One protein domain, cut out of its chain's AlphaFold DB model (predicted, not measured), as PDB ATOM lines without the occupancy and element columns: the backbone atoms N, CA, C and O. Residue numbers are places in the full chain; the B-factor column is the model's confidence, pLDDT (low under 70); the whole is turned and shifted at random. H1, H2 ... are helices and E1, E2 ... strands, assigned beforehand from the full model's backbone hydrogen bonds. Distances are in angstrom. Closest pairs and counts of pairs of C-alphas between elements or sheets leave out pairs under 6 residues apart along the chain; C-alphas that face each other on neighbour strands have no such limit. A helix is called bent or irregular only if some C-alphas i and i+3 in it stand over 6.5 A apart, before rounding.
ATOM      1  N   LEU A   7     274.013 257.375 331.762       71.94
ATOM      2  CA  LEU A   7     274.047 258.425 332.772       71.94
ATOM      3  C   LEU A   7     275.024 257.992 333.861       71.94
ATOM      4  O   LEU A   7     274.942 256.872 334.352       71.94
ATOM      5  N   LEU A   8     275.945 258.873 334.236       81.00
ATOM      6  CA  LEU A   8     276.807 258.644 335.387       81.00
ATOM      7  C   LEU A   8     276.140 259.272 336.609       81.00
ATOM      8  O   LEU A   8     275.974 260.489 336.654       81.00
ATOM      9  N   VAL A   9     275.757 258.450 337.583       83.62
ATOM     10  CA  VAL A   9     275.247 258.930 338.870       83.62
ATOM     11  C   VAL A   9     276.392 258.898 339.865       83.62
ATOM     12  O   VAL A   9     277.022 257.858 340.048       83.62
ATOM     13  N   VAL A  10     276.674 260.038 340.491       89.62
ATOM     14  CA  VAL A  10     277.786 260.212 341.431       89.62
ATOM     15  C   VAL A  10     277.225 260.549 342.803       89.62
ATOM     16  O   VAL A  10     276.255 261.283 342.919       89.62
ATOM     17  N   CYS A  11     277.812 259.976 343.850       91.06
ATOM     18  CA  CYS A  11     277.456 260.280 345.224       91.06
ATOM     19  C   CYS A  11     278.151 261.572 345.637       91.06
ATOM     20  O   CYS A  11     279.377 261.590 345.755       91.06
ATOM     21  N   ASP A  12     277.380 262.604 345.950       91.88
ATOM     22  CA  ASP A  12     277.908 263.920 346.325       91.88
ATOM     23  C   ASP A  12     278.712 263.908 347.631       91.88
ATOM     24  O   ASP A  12     279.523 264.795 347.884       91.88
ATOM     25  N   LYS A  13     278.526 262.882 348.471       91.12
ATOM     26  CA  LYS A  13     279.229 262.778 349.755       91.12
ATOM     27  C   LYS A  13     280.576 262.062 349.665       91.12
ATOM     28  O   LYS A  13     281.529 262.491 350.307       91.12
ATOM     29  N   CYS A  14     280.648 260.931 348.961       92.31
ATOM     30  CA  CYS A  14     281.849 260.079 348.948       92.31
ATOM     31  C   CYS A  14     282.462 259.862 347.561       92.31
ATOM     32  O   CYS A  14     283.485 259.190 347.458       92.31
ATOM     33  N   GLY A  15     281.848 260.383 346.497       90.19
ATOM     34  CA  GLY A  15     282.348 260.255 345.128       90.19
ATOM     35  C   GLY A  15     282.192 258.864 344.503       90.19
ATOM     36  O   GLY A  15     282.618 258.661 343.366       90.19
ATOM     37  N   SER A  16     281.574 257.896 345.196       90.25
ATOM     38  CA  SER A  16     281.187 256.627 344.563       90.25
ATOM     39  C   SER A  16     280.292 256.917 343.365       90.25
ATOM     40  O   SER A  16     279.500 257.852 343.435       90.25
ATOM     41  N   HIS A  17     280.359 256.121 342.307       89.31
ATOM     42  CA  HIS A  17     279.539 256.334 341.120       89.31
ATOM     43  C   HIS A  17     279.006 255.020 340.564       89.31
ATOM     44  O   HIS A  17     279.563 253.952 340.821       89.31
ATOM     45  N   VAL A  18     277.921 255.112 339.804       86.69
ATOM     46  CA  VAL A  18     277.349 253.997 339.055       86.69
ATOM     47  C   VAL A  18     276.929 254.469 337.668       86.69
ATOM     48  O   VAL A  18     276.446 255.589 337.492       86.69
ATOM     49  N   GLU A  19     277.143 253.617 336.670       82.88
ATOM     50  CA  GLU A  19     276.595 253.828 335.335       82.88
ATOM     51  C   GLU A  19     275.141 253.353 335.320       82.88
ATOM     52  O   GLU A  19     274.866 252.168 335.490       82.88
ATOM     53  N   ALA A  20     274.218 254.280 335.104       74.44
ATOM     54  CA  ALA A  20     272.835 253.980 334.796       74.44
ATOM     55  C   ALA A  20     272.644 253.966 333.277       74.44
ATOM     56  O   ALA A  20     273.193 254.792 332.538       74.44
ATOM     57  N   SER A  21     271.818 253.054 332.793       69.19
ATOM     58  CA  SER A  21     271.240 253.129 331.460       69.19
ATOM     59  C   SER A  21     270.438 254.424 331.383       69.19
ATOM     60  O   SER A  21     269.530 254.685 332.171       69.19
ATOM     61  N   GLY A  22     270.794 255.278 330.432       60.69
ATOM     62  CA  GLY A  22     270.011 256.450 330.087       60.69
ATOM     63  C   GLY A  22     268.717 255.990 329.444       60.69
ATOM     64  O   GLY A  22     268.651 255.852 328.223       60.69
ATOM     65  N   GLY A  23     267.704 255.732 330.273       56.44
ATOM     66  CA  GLY A  23     266.348 255.482 329.815       56.44
ATOM     67  C   GLY A  23     265.902 256.619 328.903       56.44
ATOM     68  O   GLY A  23     266.140 257.799 329.188       56.44
ATOM     69  N   SER A  24     265.281 256.278 327.774       50.50
ATOM     70  CA  SER A  24     264.569 257.281 326.991       50.50
ATOM     71  C   SER A  24     263.546 257.937 327.915       50.50
ATOM     72  O   SER A  24     262.704 257.242 328.479       50.50
ATOM     73  N   ARG A  25     263.624 259.263 328.076       51.66
ATOM     74  CA  ARG A  25     262.549 260.067 328.669       51.66
ATOM     75  C   ARG A  25     261.345 260.008 327.728       51.66
ATOM     76  O   ARG A  25     261.117 260.941 326.966       51.66
ATOM     77  N   ASP A  26     260.636 258.889 327.723       53.97
ATOM     78  CA  ASP A  26     259.274 258.856 327.220       53.97
ATOM     79  C   ASP A  26     258.417 259.620 328.247       53.97
ATOM     80  O   ASP A  26     258.393 259.229 329.416       53.97
ATOM     81  N   PRO A  27     257.771 260.738 327.875       54.88
ATOM     82  CA  PRO A  27     256.965 261.537 328.799       54.88
ATOM     83  C   PRO A  27     255.734 260.798 329.345       54.88
ATOM     84  O   PRO A  27     255.120 261.280 330.295       54.88
ATOM     85  N   PHE A  28     255.354 259.670 328.738       56.19
ATOM     86  CA  PHE A  28     254.151 258.903 329.061       56.19
ATOM     87  C   PHE A  28     254.443 257.599 329.809       56.19
ATOM     88  O   PHE A  28     253.516 256.977 330.328       56.19
ATOM     89  N   LEU A  29     255.711 257.194 329.903       51.22
ATOM     90  CA  LEU A  29     256.135 256.045 330.694       51.22
ATOM     91  C   LEU A  29     256.908 256.540 331.910       51.22
ATOM     92  O   LEU A  29     257.920 257.231 331.794       51.22
ATOM     93  N   VAL A  30     256.450 256.145 333.100       52.19
ATOM     94  CA  VAL A  30     257.287 256.206 334.299       52.19
ATOM     95  C   VAL A  30     258.496 255.326 334.001       52.19
ATOM     96  O   VAL A  30     258.379 254.105 333.996       52.19
ATOM     97  N   SER A  31     259.629 255.947 333.666       56.62
ATOM     98  CA  SER A  31     260.897 255.245 333.483       56.62
ATOM     99  C   SER A  31     261.124 254.412 334.734       56.62
ATOM    100  O   SER A  31     261.349 254.980 335.807       56.62
ATOM    101  N   GLU A  32     261.056 253.085 334.608       58.16
ATOM    102  CA  GLU A  32     261.525 252.201 335.666       58.16
ATOM    103  C   GLU A  32     262.932 252.664 336.032       58.16
ATOM    104  O   GLU A  32     263.781 252.907 335.166       58.16
ATOM    105  N   ARG A  33     263.127 252.947 337.321       62.59
ATOM    106  CA  ARG A  33     264.402 253.452 337.812       62.59
ATOM    107  C   ARG A  33     265.441 252.382 337.509       62.59
ATOM    108  O   ARG A  33     265.203 251.219 337.827       62.59
ATOM    109  N   ASP A  34     266.552 252.770 336.885       70.19
ATOM    110  CA  ASP A  34     267.566 251.799 336.482       70.19
ATOM    111  C   ASP A  34     267.968 250.922 337.691       70.19
ATOM    112  O   ASP A  34     268.289 251.470 338.754       70.19
ATOM    113  N   PRO A  35     267.949 249.581 337.573       75.00
ATOM    114  CA  PRO A  35     268.328 248.684 338.662       75.00
ATOM    115  C   PRO A  35     269.708 248.994 339.263       75.00
ATOM    116  O   PRO A  35     269.922 248.766 340.453       75.00
ATOM    117  N   ALA A  36     270.632 249.549 338.477       73.06
ATOM    118  CA  ALA A  36     271.965 249.949 338.911       73.06
ATOM    119  C   ALA A  36     271.946 251.095 339.939       73.06
ATOM    120  O   ALA A  36     272.826 251.165 340.794       73.06
ATOM    121  N   VAL A  37     270.925 251.960 339.913       75.62
ATOM    122  CA  VAL A  37     270.717 253.013 340.929       75.62
ATOM    123  C   VAL A  37     269.752 252.577 342.035       75.62
ATOM    124  O   VAL A  37     269.302 253.397 342.840       75.62
ATOM    125  N   SER A  38     269.421 251.285 342.112       80.56
ATOM    126  CA  SER A  38     268.635 250.745 343.220       80.56
ATOM    127  C   SER A  38     269.346 250.999 344.553       80.56
ATOM    128  O   SER A  38     270.550 250.786 344.698       80.56
ATOM    129  N   GLY A  39     268.605 251.520 345.531       79.31
ATOM    130  CA  GLY A  39     269.146 251.904 346.839       79.31
ATOM    131  C   GLY A  39     269.909 253.234 346.870       79.31
ATOM    132  O   GLY A  39     270.338 253.646 347.948       79.31
ATOM    133  N   TRP A  40     270.056 253.933 345.742       88.12
ATOM    134  CA  TRP A  40     270.551 255.308 345.733       88.12
ATOM    135  C   TRP A  40     269.428 256.291 346.056       88.12
ATOM    136  O   TRP A  40     268.323 256.230 345.505       88.12
ATOM    137  N   LEU A  41     269.725 257.231 346.945       87.75
ATOM    138  CA  LEU A  41     268.806 258.291 347.321       87.75
ATOM    139  C   LEU A  41     269.050 259.507 346.428       87.75
ATOM    140  O   LEU A  41     270.156 260.035 346.403       87.75
ATOM    141  N   ALA A  42     268.015 259.959 345.727       86.69
ATOM    142  CA  ALA A  42     268.028 261.273 345.092       86.69
ATOM    143  C   ALA A  42     267.613 262.293 346.158       86.69
ATOM    144  O   ALA A  42     266.500 262.206 346.679       86.69
ATOM    145  N   VAL A  43     268.529 263.183 346.535       82.12
ATOM    146  CA  VAL A  43     268.248 264.259 347.498       82.12
ATOM    147  C   VAL A  43     267.438 265.353 346.806       82.12
ATOM    148  O   VAL A  43     266.451 265.828 347.365       82.12
ATOM    149  N   ASP A  44     267.807 265.673 345.566       81.56
ATOM    150  CA  ASP A  44     267.045 266.496 344.632       81.56
ATOM    151  C   ASP A  44     267.292 266.022 343.182       81.56
ATOM    152  O   ASP A  44     267.627 264.856 342.958       81.56
ATOM    153  N   SER A  45     267.056 266.878 342.182       75.12
ATOM    154  CA  SER A  45     267.245 266.535 340.767       75.12
ATOM    155  C   SER A  45     268.706 266.373 340.336       75.12
ATOM    156  O   SER A  45     268.951 265.759 339.299       75.12
ATOM    157  N   GLU A  46     269.654 266.934 341.084       79.06
ATOM    158  CA  GLU A  46     271.082 266.957 340.745       79.06
ATOM    159  C   GLU A  46     271.917 266.161 341.756       79.06
ATOM    160  O   GLU A  46     272.855 265.468 341.361       79.06
ATOM    161  N   HIS A  47     271.522 266.155 343.029       83.75
ATOM    162  CA  HIS A  47     272.282 265.541 344.109       83.75
ATOM    163  C   HIS A  47     271.806 264.126 344.438       83.75
ATOM    164  O   HIS A  47     270.624 263.866 344.697       83.75
ATOM    165  N   HIS A  48     272.761 263.205 344.505       88.75
ATOM    166  CA  HIS A  48     272.535 261.790 344.749       88.75
ATOM    167  C   HIS A  48     273.436 261.282 345.876       88.75
ATOM    168  O   HIS A  48     274.586 261.679 346.042       88.75
ATOM    169  N   LEU A  49     272.923 260.344 346.669       90.50
ATOM    170  CA  LEU A  49     273.671 259.656 347.713       90.50
ATOM    171  C   LEU A  49     273.635 258.153 347.467       90.50
ATOM    172  O   LEU A  49     272.571 257.569 347.249       90.50
ATOM    173  N   CYS A  50     274.796 257.509 347.566       91.06
ATOM    174  CA  CYS A  50     274.861 256.053 347.591       91.06
ATOM    175  C   CYS A  50     274.174 255.507 348.847       91.06
ATOM    176  O   CYS A  50     274.069 256.207 349.857       91.06
ATOM    177  N   SER A  51     273.757 254.244 348.814       88.50
ATOM    178  CA  SER A  51     273.017 253.587 349.903       88.50
ATOM    179  C   SER A  51     273.655 253.768 351.289       88.50
ATOM    180  O   SER A  51     272.961 254.071 352.262       88.50
ATOM    181  N   ALA A  52     274.984 253.672 351.381       88.81
ATOM    182  CA  ALA A  52     275.716 253.866 352.632       88.81
ATOM    183  C   ALA A  52     275.615 255.309 353.163       88.81
ATOM    184  O   ALA A  52     275.405 255.535 354.355       88.81
ATOM    185  N   CYS A  53     275.743 256.304 352.280       90.25
ATOM    186  CA  CYS A  53     275.644 257.716 352.655       90.25
ATOM    187  C   CYS A  53     274.194 258.148 352.900       90.25
ATOM    188  O   CYS A  53     273.944 258.978 353.778       90.25
ATOM    189  N   ALA A  54     273.257 257.554 352.163       90.38
ATOM    190  CA  ALA A  54     271.830 257.773 352.299       90.38
ATOM    191  C   ALA A  54     271.326 257.335 353.676       90.38
ATOM    192  O   ALA A  54     270.590 258.087 354.300       90.38
ATOM    193  N   ALA A  55     271.775 256.191 354.205       87.94
ATOM    194  CA  ALA A  55     271.361 255.723 355.531       87.94
ATOM    195  C   ALA A  55     271.657 256.751 356.642       87.94
ATOM    196  O   ALA A  55     270.798 257.045 357.474       87.94
ATOM    197  N   ALA A  56     272.855 257.348 356.626       87.56
ATOM    198  CA  ALA A  56     273.231 258.386 357.584       87.56
ATOM    199  C   ALA A  56     272.397 259.669 357.413       87.56
ATOM    200  O   ALA A  56     272.004 260.285 358.402       87.56
ATOM    201  N   TYR A  57     272.121 260.060 356.166       87.62
ATOM    202  CA  TYR A  57     271.284 261.219 355.861       87.62
ATOM    203  C   TYR A  57     269.835 261.014 356.320       87.62
ATOM    204  O   TYR A  57     269.295 261.862 357.024       87.62
ATOM    205  N   THR A  58     269.228 259.873 355.987       88.19
ATOM    206  CA  THR A  58     267.845 259.540 356.349       88.19
ATOM    207  C   THR A  58     267.659 259.524 357.858       88.19
ATOM    208  O   THR A  58     266.750 260.181 358.353       88.19
ATOM    209  N   ARG A  59     268.571 258.887 358.604       89.56
ATOM    210  CA  ARG A  59     268.522 258.903 360.071       89.56
ATOM    211  C   ARG A  59     268.523 260.330 360.624       89.56
ATOM    212  O   ARG A  59     267.719 260.660 361.490       89.56
ATOM    213  N   ARG A  60     269.407 261.193 360.112       89.75
ATOM    214  CA  ARG A  60     269.482 262.583 360.579       89.75
ATOM    215  C   ARG A  60     268.238 263.384 360.200       89.75
ATOM    216  O   ARG A  60     267.791 264.218 360.982       89.75
ATOM    217  N   LYS A  61     267.676 263.124 359.021       89.69
ATOM    218  CA  LYS A  61     266.426 263.730 358.563       89.69
ATOM    219  C   LYS A  61     265.253 263.331 359.464       89.69
ATOM    220  O   LYS A  61     264.502 264.206 359.870       89.69
ATOM    221  N   GLU A  62     265.132 262.058 359.829       90.31
ATOM    222  CA  GLU A  62     264.095 261.566 360.750       90.31
ATOM    223  C   GLU A  62     264.222 262.172 362.154       90.31
ATOM    224  O   GLU A  62     263.221 262.543 362.766       90.31
ATOM    225  N   GLU A  63     265.449 262.294 362.674       91.31
ATOM    226  CA  GLU A  63     265.721 262.995 363.935       91.31
ATOM    227  C   GLU A  63     265.266 264.461 363.857       91.31
ATOM    228  O   GLU A  63     264.501 264.914 364.704       91.31
ATOM    229  N   MET A  64     265.657 265.173 362.797       90.44
ATOM    230  CA  MET A  64     265.277 266.571 362.577       90.44
ATOM    231  C   MET A  64     263.760 266.746 362.418       90.44
ATOM    232  O   MET A  64     263.185 267.681 362.969       90.44
ATOM    233  N   GLU A  65     263.084 265.857 361.692       89.88
ATOM    234  CA  GLU A  65     261.625 265.893 361.543       89.88
ATOM    235  C   GLU A  65     260.903 265.656 362.875       89.88
ATOM    236  O   GLU A  65     259.860 266.264 363.125       89.88
ATOM    237  N   ARG A  66     261.453 264.801 363.743       87.88
ATOM    238  CA  ARG A  66     260.934 264.585 365.099       87.88
ATOM    239  C   ARG A  66     261.087 265.841 365.953       87.88
ATOM    240  O   ARG A  66     260.095 266.300 366.512       87.88
ATOM    241  N   GLU A  67     262.282 266.429 365.981       88.62
ATOM    242  CA  GLU A  67     262.557 267.681 366.700       88.62
ATOM    243  C   GLU A  67     261.637 268.816 366.213       88.62
ATOM    244  O   GLU A  67     261.054 269.544 367.017       88.62
ATOM    245  N   LEU A  68     261.422 268.932 364.896       87.31
ATOM    246  CA  LEU A  68     260.507 269.919 364.313       87.31
ATOM    247  C   LEU A  68     259.053 269.699 364.744       87.31
ATOM    248  O   LEU A  68     258.359 270.669 365.049       87.31
ATOM    249  N   LYS A  69     258.577 268.448 364.789       84.75
ATOM    250  CA  LYS A  69     257.220 268.126 365.264       84.75
ATOM    251  C   LYS A  69     257.041 268.471 366.742       84.75
ATOM    252  O   LYS A  69     256.013 269.046 367.101       84.75
ATOM    253  N   GLU A  70     258.040 268.174 367.571       84.56
ATOM    254  CA  GLU A  70     258.039 268.525 368.995       84.56
ATOM    255  C   GLU A  70     257.985 270.045 369.200       84.56
ATOM    256  O   GLU A  70     257.128 270.533 369.940       84.56
ATOM    257  N   LEU A  71     258.827 270.803 368.489       83.62
ATOM    258  CA  LEU A  71     258.845 272.272 368.546       83.62
ATOM    259  C   LEU A  71     257.548 272.904 368.028       83.62
ATOM    260  O   LEU A  71     257.098 273.915 368.565       83.62
ATOM    261  N   ALA A  72     256.921 272.302 367.016       83.38
ATOM    262  CA  ALA A  72     255.631 272.740 366.490       83.38
ATOM    263  C   ALA A  72     254.444 272.397 367.416       83.38
ATOM    264  O   ALA A  72     253.302 272.725 367.093       83.38
ATOM    265  N   GLY A  73     254.678 271.724 368.550       75.81
ATOM    266  CA  GLY A  73     253.627 271.293 369.475       75.81
ATOM    267  C   GLY A  73     252.752 270.157 368.932       75.81
ATOM    268  O   GLY A  73     251.693 269.869 369.495       75.81
TER     269      GLY A  73
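What this domain is: This is residues 7 to 73 of the 81 residues of an uncharacterized protein of Collinsella sp. BA40 (UniProt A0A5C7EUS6). A small body, made of a two-stranded hairpin, E1 and E2, and a long stretch of loops, has the helix H1 leaving it as an arm, with residues 59 to 73 sticking out. At the far end from this arm a loop, residues 24 to 30, also sticks out. The printed part has 67 residues, with two named strands and then one named helix in the order E1, E2, H1; E1 and E2 form an antiparallel sheet. The class is mixed, helices and strands, with 30 residues in named elements, under half of those printed. The whole is loose, with a radius of gyration of the C-alphas of 15.1 A, and spans 46 by 31 by 17 A.

How they stand to each other: E1, residues 7 to 10, and E2, residues 17 to 21, are a hairpin of antiparallel neighbours, their directions 158 degrees apart. The C-alphas of Val 10 and His 17 face each other at 4.3 A. N 9 and O 18 are within hydrogen-bond range at 2.9 A, as are N 7 and O 20 at 2.8 A. In the stretch that follows, residues 41 to 42 pair with residues 48 to 49, antiparallel. H1, residues 51 to 71, is apart from E1. In H1, 16 of 17 O i to N i+4 pairs are within hydrogen-bond range.

Where its parts are: E1 begins at C-alpha 7 (274.047, 258.425, 332.772). E2 is 13.1 A long and ends at C-alpha 21 (271.240, 253.129, 331.460). H1 is 30.0 A long, is not bent, and ends at C-alpha 71 (258.845, 272.272, 368.546).

The domain as a whole: The two C-alphas farthest apart, those of Ser 24 and Gly 73, are 46.1 A apart. The printed part has no cut. The link from E2 to H1, 29 residues, is long. Mean pLDDT of the printed part is 79.8, and residues 21 to 33 are under 70.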